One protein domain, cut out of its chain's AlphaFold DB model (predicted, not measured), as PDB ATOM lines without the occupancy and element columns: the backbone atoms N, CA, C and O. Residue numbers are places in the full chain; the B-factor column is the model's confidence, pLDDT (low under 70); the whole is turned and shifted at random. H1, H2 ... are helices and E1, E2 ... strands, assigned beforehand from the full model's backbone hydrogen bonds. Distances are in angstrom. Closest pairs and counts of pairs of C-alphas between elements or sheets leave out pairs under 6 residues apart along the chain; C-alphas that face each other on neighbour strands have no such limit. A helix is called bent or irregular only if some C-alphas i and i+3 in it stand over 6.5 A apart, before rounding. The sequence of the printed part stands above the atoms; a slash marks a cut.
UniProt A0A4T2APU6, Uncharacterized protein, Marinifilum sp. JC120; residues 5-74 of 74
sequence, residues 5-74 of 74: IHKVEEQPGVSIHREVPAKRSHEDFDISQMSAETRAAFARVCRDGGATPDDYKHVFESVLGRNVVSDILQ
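AT A GLANCE: This is residues 5 to 74 of the 74 residues of an uncharacterized protein of Marinifilum sp. JC120 (UniProt A0A4T2APU6). A long two-stranded hairpin, E1 and E2, forms an arm at one end of an elongated model, and a small head of three helices forms the other, with the unnamed residues 22 to 35 running between them. In the head, H1, H2 and H3 make a row with H2 in the middle, each steeply tilted to the next; the hairpin's tip, residues 10 to 15, sticks out free. The printed part has 70 residues, in the order E1, E2, H1, H2, H3, with an antiparallel sheet, E1 - E2, and a mixed class of helices and strands. It is only just extended, close to loose, with a radius of gyration of the C-alphas of 16.9 A and spans of 50 by 29 by 21 A.

HOW THE PARTS SIT: E1, residues 5 to 11, and E2, residues 14 to 21, form an antiparallel hairpin at 156 degrees; N 5 and O 20 are 2.8 A apart and N 11 and O 14 are 3.0 A apart, both within hydrogen-bond range. H1, residues 36 to 48, is apart from E1. H2, residues 53 to 64, touches H1, closest at the C-alphas of Ala 41 and Asp 55, 4.9 A; they run opposite ways at a steep tilt of 64 degrees. H3, residues 66 to 72, touches H2 at its residues 57 to 61 alone, closest at the C-alphas of Glu 61 and Val 69, 5.9 A; they run opposite ways at a steep tilt of 65 degrees. H1 and H3 are apart. Every O i to N i+4 pair is within hydrogen-bond range in H3, against 8 of 9 in H1 and 7 of 8 in H2.

IN THESE COORDINATES: E1 begins at C-alpha 5 (45.412, 26.031, -14.695) and is 18.8 A long; E2 is 22.5 A. H1 begins at C-alpha 36 (28.006, -0.876, -6.893), is 16.3 A long and is irregular, but only just: C-alphas 45 and 48 are 6.8 A apart. H2 is 16.1 A long, and H3, 10.1 A, ends at C-alpha 72 (41.191, -0.007, -27.559).

THE WHOLE: The two C-alphas farthest apart, those of Gly 13 and Ala 36, are 52.3 A apart. The printed part has no cut; the link from E2 to H1 is long, the others tight. Mean pLDDT of the printed part is 83.8, with residue 74 under 70.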
ATOM      1  N   ILE A   5      44.030  25.995 -15.172       80.38
ATOM      2  CA  ILE A   5      45.412  26.031 -14.695       80.38
ATOM      3  C   ILE A   5      46.261  26.722 -15.760       80.38
ATOM      4  O   ILE A   5      46.361  26.260 -16.899       80.38
ATOM      5  N   HIS A   6      46.920  27.809 -15.370       83.81
ATOM      6  CA  HIS A   6      47.944  28.443 -16.193       83.81
ATOM      7  C   HIS A   6      49.251  27.658 -16.082       83.81
ATOM      8  O   HIS A   6      49.858  27.594 -15.011       83.81
ATOM      9  N   LYS A   7      49.688  27.051 -17.185       82.56
ATOM     10  CA  LYS A   7      50.947  26.313 -17.269       82.56
ATOM     11  C   LYS A   7      51.949  27.104 -18.104       82.56
ATOM     12  O   LYS A   7      51.658  27.495 -19.234       82.56
ATOM     13  N   VAL A   8      53.144  27.290 -17.552       84.81
ATOM     14  CA  VAL A   8      54.290  27.863 -18.264       84.81
ATOM     15  C   VAL A   8      55.285  26.743 -18.535       84.81
ATOM     16  O   VAL A   8      55.752  26.087 -17.606       84.81
ATOM     17  N   GLU A   9      55.572  26.487 -19.808       85.00
ATOM     18  CA  GLU A   9      56.633  25.575 -20.235       85.00
ATOM     19  C   GLU A   9      57.821  26.408 -20.715       85.00
ATOM     20  O   GLU A   9      57.732  27.112 -21.724       85.00
ATOM     21  N   GLU A  10      58.928  26.345 -19.976       84.38
ATOM     22  CA  GLU A  10      60.181  26.978 -20.382       84.38
ATOM     23  C   GLU A  10      60.901  26.094 -21.403       84.38
ATOM     24  O   GLU A  10      61.200  24.927 -21.147       84.38
ATOM     25  N   GLN A  11      61.172  26.658 -22.578       81.19
ATOM     26  CA  GLN A  11      62.019  26.063 -23.605       81.19
ATOM     27  C   GLN A  11      63.226  26.981 -23.849       81.19
ATOM     28  O   GLN A  11      63.163  28.177 -23.553       81.19
ATOM     29  N   PRO A  12      64.348  26.475 -24.389       83.81
ATOM     30  CA  PRO A  12      65.498  27.322 -24.686       83.81
ATOM     31  C   PRO A  12      65.108  28.494 -25.602       83.81
ATOM     32  O   PRO A  12      64.745  28.295 -26.759       83.81
ATOM     33  N   GLY A  13      65.176  29.717 -25.071       84.69
ATOM     34  CA  GLY A  13      64.907  30.957 -25.804       84.69
ATOM     35  C   GLY A  13      63.441  31.406 -25.875       84.69
ATOM     36  O   GLY A  13      63.205  32.509 -26.364       84.69
ATOM     37  N   VAL A  14      62.470  30.621 -25.384       81.56
ATOM     38  CA  VAL A  14      61.041  30.999 -25.371       81.56
ATOM     39  C   VAL A  14      60.286  30.427 -24.165       81.56
ATOM     40  O   VAL A  14      60.541  29.311 -23.720       81.56
ATOM     41  N   SER A  15      59.285  31.165 -23.682       80.31
ATOM     42  CA  SER A  15      58.325  30.689 -22.677       80.31
ATOM     43  C   SER A  15      56.966  30.475 -23.335       80.31
ATOM     44  O   SER A  15      56.400  31.401 -23.921       80.31
ATOM     45  N   ILE A  16      56.431  29.256 -23.255       83.62
ATOM     46  CA  ILE A  16      55.112  28.931 -23.803       83.62
ATOM     47  C   ILE A  16      54.090  28.978 -22.670       83.62
ATOM     48  O   ILE A  16      54.153  28.193 -21.724       83.62
ATOM     49  N   HIS A  17      53.122  29.882 -22.794       89.50
ATOM     50  CA  HIS A  17      52.003  30.019 -21.870       89.50
ATOM     51  C   HIS A  17      50.789  29.256 -22.410       89.50
ATOM     52  O   HIS A  17      50.378  29.476 -23.550       89.50
ATOM     53  N   ARG A  18      50.220  28.349 -21.609       84.50
ATOM     54  CA  ARG A  18      49.016  27.584 -21.962       84.50
ATOM     55  C   ARG A  18      48.030  27.589 -20.807       84.50
ATOM     56  O   ARG A  18      48.396  27.266 -19.682       84.50
ATOM     57  N   GLU A  19      46.771  27.864 -21.110       78.38
ATOM     58  CA  GLU A  19      45.665  27.610 -20.193       78.38
ATOM     59  C   GLU A  19      45.156  26.192 -20.444       78.38
ATOM     60  O   GLU A  19      44.716  25.860 -21.546       78.38
ATOM     61  N   VAL A  20      45.265  25.330 -19.438       80.50
ATOM     62  CA  VAL A  20      44.738  23.966 -19.490       80.50
ATOM     63  C   VAL A  20      43.611  23.829 -18.476       80.50
ATOM     64  O   VAL A  20      43.760  24.304 -17.351       80.50
ATOM     65  N   PRO A  21      42.487  23.178 -18.823       78.56
ATOM     66  CA  PRO A  21      41.447  22.891 -17.847       78.56
ATOM     67  C   PRO A  21      42.047  22.173 -16.638       78.56
ATOM     68  O   PRO A  21      42.864  21.258 -16.798       78.56
ATOM     69  N   ALA A  22      41.649  22.582 -15.435       78.69
ATOM     70  CA  ALA A  22      42.048  21.896 -14.222       78.69
ATOM     71  C   ALA A  22      41.659  20.421 -14.323       78.69
ATOM     72  O   ALA A  22      40.576  20.064 -14.805       78.69
ATOM     73  N   LYS A  23      42.573  19.547 -13.893       76.75
ATOM     74  CA  LYS A  23      42.268  18.122 -13.806       76.75
ATOM     75  C   LYS A  23      41.151  17.959 -12.785       76.75
ATOM     76  O   LYS A  23      41.325  18.333 -11.631       76.75
ATOM     77  N   ARG A  24      40.029  17.391 -13.224       77.00
ATOM     78  CA  ARG A  24      38.934  17.028 -12.327       77.00
ATOM     79  C   ARG A  24      39.435  16.002 -11.322       77.00
ATOM     80  O   ARG A  24      40.120  15.046 -11.697       77.00
ATOM     81  N   SER A  25      39.097  16.223 -10.066       79.19
ATOM     82  CA  SER A  25      39.280  15.250  -9.006       79.19
ATOM     83  C   SER A  25      38.225  14.149  -9.135       79.19
ATOM     84  O   SER A  25      37.204  14.315  -9.801       79.19
ATOM     85  N   HIS A  26      38.454  13.008  -8.491       79.06
ATOM     86  CA  HIS A  26      37.480  11.914  -8.449       79.06
ATOM     87  C   HIS A  26      36.132  12.316  -7.816       79.06
ATOM     88  O   HIS A  26      35.115  11.704  -8.123       79.06
ATOM     89  N   GLU A  27      36.122  13.351  -6.971       81.06
ATOM     90  CA  GLU A  27      34.936  13.883  -6.286       81.06
ATOM     91  C   GLU A  27      34.020  14.662  -7.244       81.06
ATOM     92  O   GLU A  27      32.822  14.779  -7.001       81.06
ATOM     93  N   ASP A  28      34.569  15.142  -8.365       79.25
ATOM     94  CA  ASP A  28      33.838  15.906  -9.381       79.25
ATOM     95  C   ASP A  28      33.017  15.019 -10.334       79.25
ATOM     96  O   ASP A  28      32.317  15.525 -11.218       79.25
ATOM     97  N   PHE A  29      33.125  13.693 -10.208       79.12
ATOM     98  CA  PHE A  29      32.410  12.744 -11.055       79.12
ATOM     99  C   PHE A  29      31.130  12.268 -10.366       79.12
ATOM    100  O   PHE A  29      31.170  11.627  -9.315       79.12
ATOM    101  N   ASP A  30      29.980  12.527 -10.995       82.06
ATOM    102  CA  ASP A  30      28.713  11.938 -10.564       82.06
ATOM    103  C   ASP A  30      28.695  10.439 -10.884       82.06
ATOM    104  O   ASP A  30      28.441  10.011 -12.011       82.06
ATOM    105  N   ILE A  31      28.975   9.638  -9.861       82.81
ATOM    106  CA  ILE A  31      28.947   8.177  -9.920       82.81
ATOM    107  C   ILE A  31      27.617   7.595  -9.419       82.81
ATOM    108  O   ILE A  31      27.517   6.386  -9.214       82.81
ATOM    109  N   SER A  32      26.586   8.417  -9.187       82.69
ATOM    110  CA  SER A  32      25.304   7.962  -8.623       82.69
ATOM    111  C   SER A  32      24.589   6.934  -9.501       82.69
ATOM    112  O   SER A  32      23.905   6.054  -8.982       82.69
ATOM    113  N   GLN A  33      24.787   7.021 -10.817       82.50
ATOM    114  CA  GLN A  33      24.194   6.125 -11.811       82.50
ATOM    115  C   GLN A  33      25.030   4.860 -12.066       82.50
ATOM    116  O   GLN A  33      24.596   3.970 -12.797       82.50
ATOM    117  N   MET A  34      26.228   4.757 -11.486       85.06
ATOM    118  CA  MET A  34      27.080   3.579 -11.633       85.06
ATOM    119  C   MET A  34      26.611   2.438 -10.722       85.06
ATOM    120  O   MET A  34      26.152   2.654  -9.594       85.06
ATOM    121  N   SER A  35      26.796   1.195 -11.177       87.06
ATOM    122  CA  SER A  35      26.557   0.022 -10.333       87.06
ATOM    123  C   SER A  35      27.485   0.031  -9.107       87.06
ATOM    124  O   SER A  35      28.504   0.726  -9.060       87.06
ATOM    125  N   ALA A  36      27.143  -0.741  -8.071       87.06
ATOM    126  CA  ALA A  36      28.006  -0.876  -6.893       87.06
ATOM    127  C   ALA A  36      29.413  -1.397  -7.256       87.06
ATOM    128  O   ALA A  36      30.407  -0.908  -6.723       87.06
ATOM    129  N   GLU A  37      29.488  -2.330  -8.204       86.94
ATOM    130  CA  GLU A  37      30.733  -2.929  -8.696       86.94
ATOM    131  C   GLU A  37      31.590  -1.896  -9.436       86.94
ATOM    132  O   GLU A  37      32.778  -1.741  -9.142       86.94
ATOM    133  N   THR A  38      30.971  -1.109 -10.320       87.56
ATOM    134  CA  THR A  38      31.662  -0.062 -11.077       87.56
ATOM    135  C   THR A  38      32.155   1.064 -10.174       87.56
ATOM    136  O   THR A  38      33.271   1.543 -10.358       87.56
ATOM    137  N   ARG A  39      31.395   1.438  -9.136       88.12
ATOM    138  CA  ARG A  39      31.854   2.419  -8.135       88.12
ATOM    139  C   ARG A  39      33.070   1.934  -7.350       88.12
ATOM    140  O   ARG A  39      33.974   2.724  -7.088       88.12
ATOM    141  N   ALA A  40      33.118   0.650  -6.996       87.62
ATOM    142  CA  ALA A  40      34.269   0.075  -6.302       87.62
ATOM    143  C   ALA A  40      35.524   0.063  -7.192       87.62
ATOM    144  O   ALA A  40      36.609   0.407  -6.725       87.62
ATOM    145  N   ALA A  41      35.373  -0.279  -8.476       88.12
ATOM    146  CA  ALA A  41      36.459  -0.188  -9.451       88.12
ATOM    147  C   ALA A  41      36.917   1.269  -9.657       88.12
ATOM    148  O   ALA A  41      38.112   1.549  -9.619       88.12
ATOM    149  N   PHE A  42      35.979   2.216  -9.776       88.81
ATOM    150  CA  PHE A  42      36.276   3.645  -9.908       88.81
ATOM    151  C   PHE A  42      37.066   4.190  -8.710       88.81
ATOM    152  O   PHE A  42      38.046   4.906  -8.895       88.81
ATOM    153  N   ALA A  43      36.706   3.804  -7.480       86.88
ATOM    154  CA  ALA A  43      37.458   4.179  -6.282       86.88
ATOM    155  C   ALA A  43      38.905   3.652  -6.318       86.88
ATOM    156  O   ALA A  43      39.844   4.413  -6.076       86.88
ATOM    157  N   ARG A  44      39.107   2.388  -6.715       88.62
ATOM    158  CA  ARG A  44      40.458   1.820  -6.863       88.62
ATOM    159  C   ARG A  44      41.290   2.559  -7.909       88.62
ATOM    160  O   ARG A  44      42.479   2.785  -7.685       88.62
ATOM    161  N   VAL A  45      40.666   2.941  -9.026       87.88
ATOM    162  CA  VAL A  45      41.313   3.648 -10.145       87.88
ATOM    163  C   VAL A  45      41.671   5.084  -9.776       87.88
ATOM    164  O   VAL A  45      42.787   5.527 -10.035       87.88
ATOM    165  N   CYS A  46      40.739   5.821  -9.177       86.06
ATOM    166  CA  CYS A  46      40.869   7.267  -9.027       86.06
ATOM    167  C   CYS A  46      41.328   7.724  -7.636       86.06
ATOM    168  O   CYS A  46      41.753   8.872  -7.505       86.06
ATOM    169  N   ARG A  47      41.238   6.871  -6.605       82.94
ATOM    170  CA  ARG A  47      41.523   7.240  -5.209       82.94
ATOM    171  C   ARG A  47      42.606   6.380  -4.569       82.94
ATOM    172  O   ARG A  47      43.586   6.922  -4.071       82.94
ATOM    173  N   ASP A  48      42.428   5.062  -4.568       83.38
ATOM    174  CA  ASP A  48      43.213   4.182  -3.688       83.38
ATOM    175  C   ASP A  48      44.569   3.769  -4.287       83.38
ATOM    176  O   ASP A  48      45.444   3.286  -3.572       83.38
ATOM    177  N   GLY A  49      44.759   3.943  -5.600       77.12
ATOM    178  CA  GLY A  49      46.024   3.648  -6.286       77.12
ATOM    179  C   GLY A  49      46.348   2.154  -6.430       77.12
ATOM    180  O   GLY A  49      47.447   1.809  -6.853       77.12
ATOM    181  N   GLY A  50      45.400   1.268  -6.103       85.81
ATOM    182  CA  GLY A  50      45.531  -0.194  -6.161       85.81
ATOM    183  C   GLY A  50      44.742  -0.855  -7.293       85.81
ATOM    184  O   GLY A  50      44.345  -2.011  -7.160       85.81
ATOM    185  N   ALA A  51      44.439  -0.123  -8.366       88.50
ATOM    186  CA  ALA A  51      43.655  -0.646  -9.478       88.50
ATOM    187  C   ALA A  51      44.404  -1.709 -10.287       88.50
ATOM    188  O   ALA A  51      45.571  -1.548 -10.651       88.50
ATOM    189  N   THR A  52      43.682  -2.769 -10.623       89.44
ATOM    190  CA  THR A  52      44.103  -3.801 -11.571       89.44
ATOM    191  C   THR A  52      43.695  -3.424 -13.000       89.44
ATOM    192  O   THR A  52      42.802  -2.593 -13.183       89.44
ATOM    193  N   PRO A  53      44.292  -4.035 -14.041       88.75
ATOM    194  CA  PRO A  53      43.849  -3.834 -15.424       88.75
ATOM    195  C   PRO A  53      42.346  -4.089 -15.630       88.75
ATOM    196  O   PRO A  53      41.698  -3.364 -16.384       88.75
ATOM    197  N   ASP A  54      41.776  -5.061 -14.912       88.25
ATOM    198  CA  ASP A  54      40.342  -5.357 -14.961       88.25
ATOM    199  C   ASP A  54      39.485  -4.221 -14.389       88.25
ATOM    200  O   ASP A  54      38.413  -3.943 -14.923       88.25
ATOM    201  N   ASP A  55      39.963  -3.508 -13.362       89.25
ATOM    202  CA  ASP A  55      39.261  -2.339 -12.822       89.25
ATOM    203  C   ASP A  55      39.167  -1.217 -13.861       89.25
ATOM    204  O   ASP A  55      38.097  -0.640 -14.059       89.25
ATOM    205  N   TYR A  56      40.267  -0.944 -14.572       87.44
ATOM    206  CA  TYR A  56      40.276   0.034 -15.661       87.44
ATOM    207  C   TYR A  56      39.328  -0.378 -16.781       87.44
ATOM    208  O   TYR A  56      38.515   0.431 -17.226       87.44
ATOM    209  N   LYS A  57      39.397  -1.643 -17.206       88.50
ATOM    210  CA  LYS A  57      38.505  -2.176 -18.234       88.50
ATOM    211  C   LYS A  57      37.047  -2.006 -17.823       88.50
ATOM    212  O   LYS A  57      36.267  -1.452 -18.585       88.50
ATOM    213  N   HIS A  58      36.696  -2.393 -16.603       87.94
ATOM    214  CA  HIS A  58      35.330  -2.308 -16.105       87.94
ATOM    215  C   HIS A  58      34.812  -0.861 -16.036       87.94
ATOM    216  O   HIS A  58      33.692  -0.579 -16.469       87.94
ATOM    217  N   VAL A  59      35.635   0.081 -15.562       87.88
ATOM    218  CA  VAL A  59      35.283   1.510 -15.553       87.88
ATOM    219  C   VAL A  59      35.101   2.029 -16.978       87.88
ATOM    220  O   VAL A  59      34.092   2.672 -17.262       87.88
ATOM    221  N   PHE A  60      36.008   1.722 -17.905       87.69
ATOM    222  CA  PHE A  60      35.868   2.172 -19.288       87.69
ATOM    223  C   PHE A  60      34.663   1.544 -19.991       87.69
ATOM    224  O   PHE A  60      33.977   2.240 -20.740       87.69
ATOM    225  N   GLU A  61      34.357   0.267 -19.737       88.94
ATOM    226  CA  GLU A  61      33.198  -0.416 -20.327       88.94
ATOM    227  C   GLU A  61      31.888   0.258 -19.904       88.94
ATOM    228  O   GLU A  61      30.966   0.352 -20.715       88.94
ATOM    229  N   SER A  62      31.837   0.801 -18.682       83.75
ATOM    230  CA  SER A  62      30.683   1.556 -18.176       83.75
ATOM    231  C   SER A  62      30.471   2.920 -18.852       83.75
ATOM    232  O   SER A  62      29.369   3.460 -18.787       83.75
ATOM    233  N   VAL A  63      31.500   3.468 -19.515       83.75
ATOM    234  CA  VAL A  63      31.476   4.806 -20.138       83.75
ATOM    235  C   VAL A  63      31.418   4.738 -21.667       83.75
ATOM    236  O   VAL A  63      30.647   5.466 -22.286       83.75
ATOM    237  N   LEU A  64      32.245   3.892 -22.287       84.00
ATOM    238  CA  LEU A  64      32.468   3.855 -23.741       84.00
ATOM    239  C   LEU A  64      31.777   2.666 -24.432       84.00
ATOM    240  O   LEU A  64      31.659   2.648 -25.656       84.00
ATOM    241  N   GLY A  65      31.285   1.692 -23.662       82.81
ATOM    242  CA  GLY A  65      30.679   0.465 -24.172       82.81
ATOM    243  C   GLY A  65      31.703  -0.640 -24.457       82.81
ATOM    244  O   GLY A  65      32.835  -0.400 -24.878       82.81
ATOM    245  N   ARG A  66      31.287  -1.892 -24.236       85.38
ATOM    246  CA  ARG A  66      32.176  -3.066 -24.192       85.38
ATOM    247  C   ARG A  66      33.014  -3.301 -25.449       85.38
ATOM    248  O   ARG A  66      34.191  -3.646 -25.349       85.38
ATOM    249  N   ASN A  67      32.410  -3.110 -26.619       87.81
ATOM    250  CA  ASN A  67      33.078  -3.338 -27.901       87.81
ATOM    251  C   ASN A  67      34.192  -2.308 -28.130       87.81
ATOM    252  O   ASN A  67      35.315  -2.684 -28.432       87.81
ATOM    253  N   VAL A  68      33.911  -1.028 -27.860       85.56
ATOM    254  CA  VAL A  68      34.884   0.068 -28.001       85.56
ATOM    255  C   VAL A  68      36.091  -0.152 -27.093       85.56
ATOM    256  O   VAL A  68      37.230   0.007 -27.513       85.56
ATOM    257  N   VAL A  69      35.857  -0.558 -25.847       86.19
ATOM    258  CA  VAL A  69      36.945  -0.806 -24.891       86.19
ATOM    259  C   VAL A  69      37.782  -2.017 -25.283       86.19
ATOM    260  O   VAL A  69      39.000  -1.986 -25.134       86.19
ATOM    261  N   SER A  70      37.147  -3.065 -25.813       84.31
ATOM    262  CA  SER A  70      37.856  -4.259 -26.288       84.31
ATOM    263  C   SER A  70      38.733  -3.963 -27.506       84.31
ATOM    264  O   SER A  70      39.815  -4.531 -27.614       84.31
ATOM    265  N   ASP A  71      38.305  -3.047 -28.374       84.75
ATOM    266  CA  ASP A  71      39.089  -2.610 -29.533       84.75
ATOM    267  C   ASP A  71      40.265  -1.692 -29.140       84.75
ATOM    268  O   ASP A  71      41.288  -1.683 -29.820       84.75
ATOM    269  N   ILE A  72      40.144  -0.929 -28.045       79.50
ATOM    270  CA  ILE A  72      41.191  -0.007 -27.559       79.50
ATOM    271  C   ILE A  72      42.254  -0.720 -26.708       79.50
ATOM    272  O   ILE A  72      43.428  -0.366 -26.785       79.50
ATOM    273  N   LEU A  73      41.856  -1.679 -25.867       73.31
ATOM    274  CA  LEU A  73      42.734  -2.336 -24.884       73.31
ATOM    275  C   LEU A  73      43.393  -3.632 -25.403       73.31
ATOM    276  O   LEU A  73      43.663  -4.522 -24.595       73.31
ATOM    277  N   GLN A  74      43.605  -3.760 -26.720       59.00
ATOM    278  CA  GLN A  74      44.261  -4.925 -27.343       59.00
ATOM    279  C   GLN A  74      45.668  -5.196 -26.799       59.00
ATOM    280  O   GLN A  74      46.461  -4.235 -26.676       59.00
TER     281      GLN A  74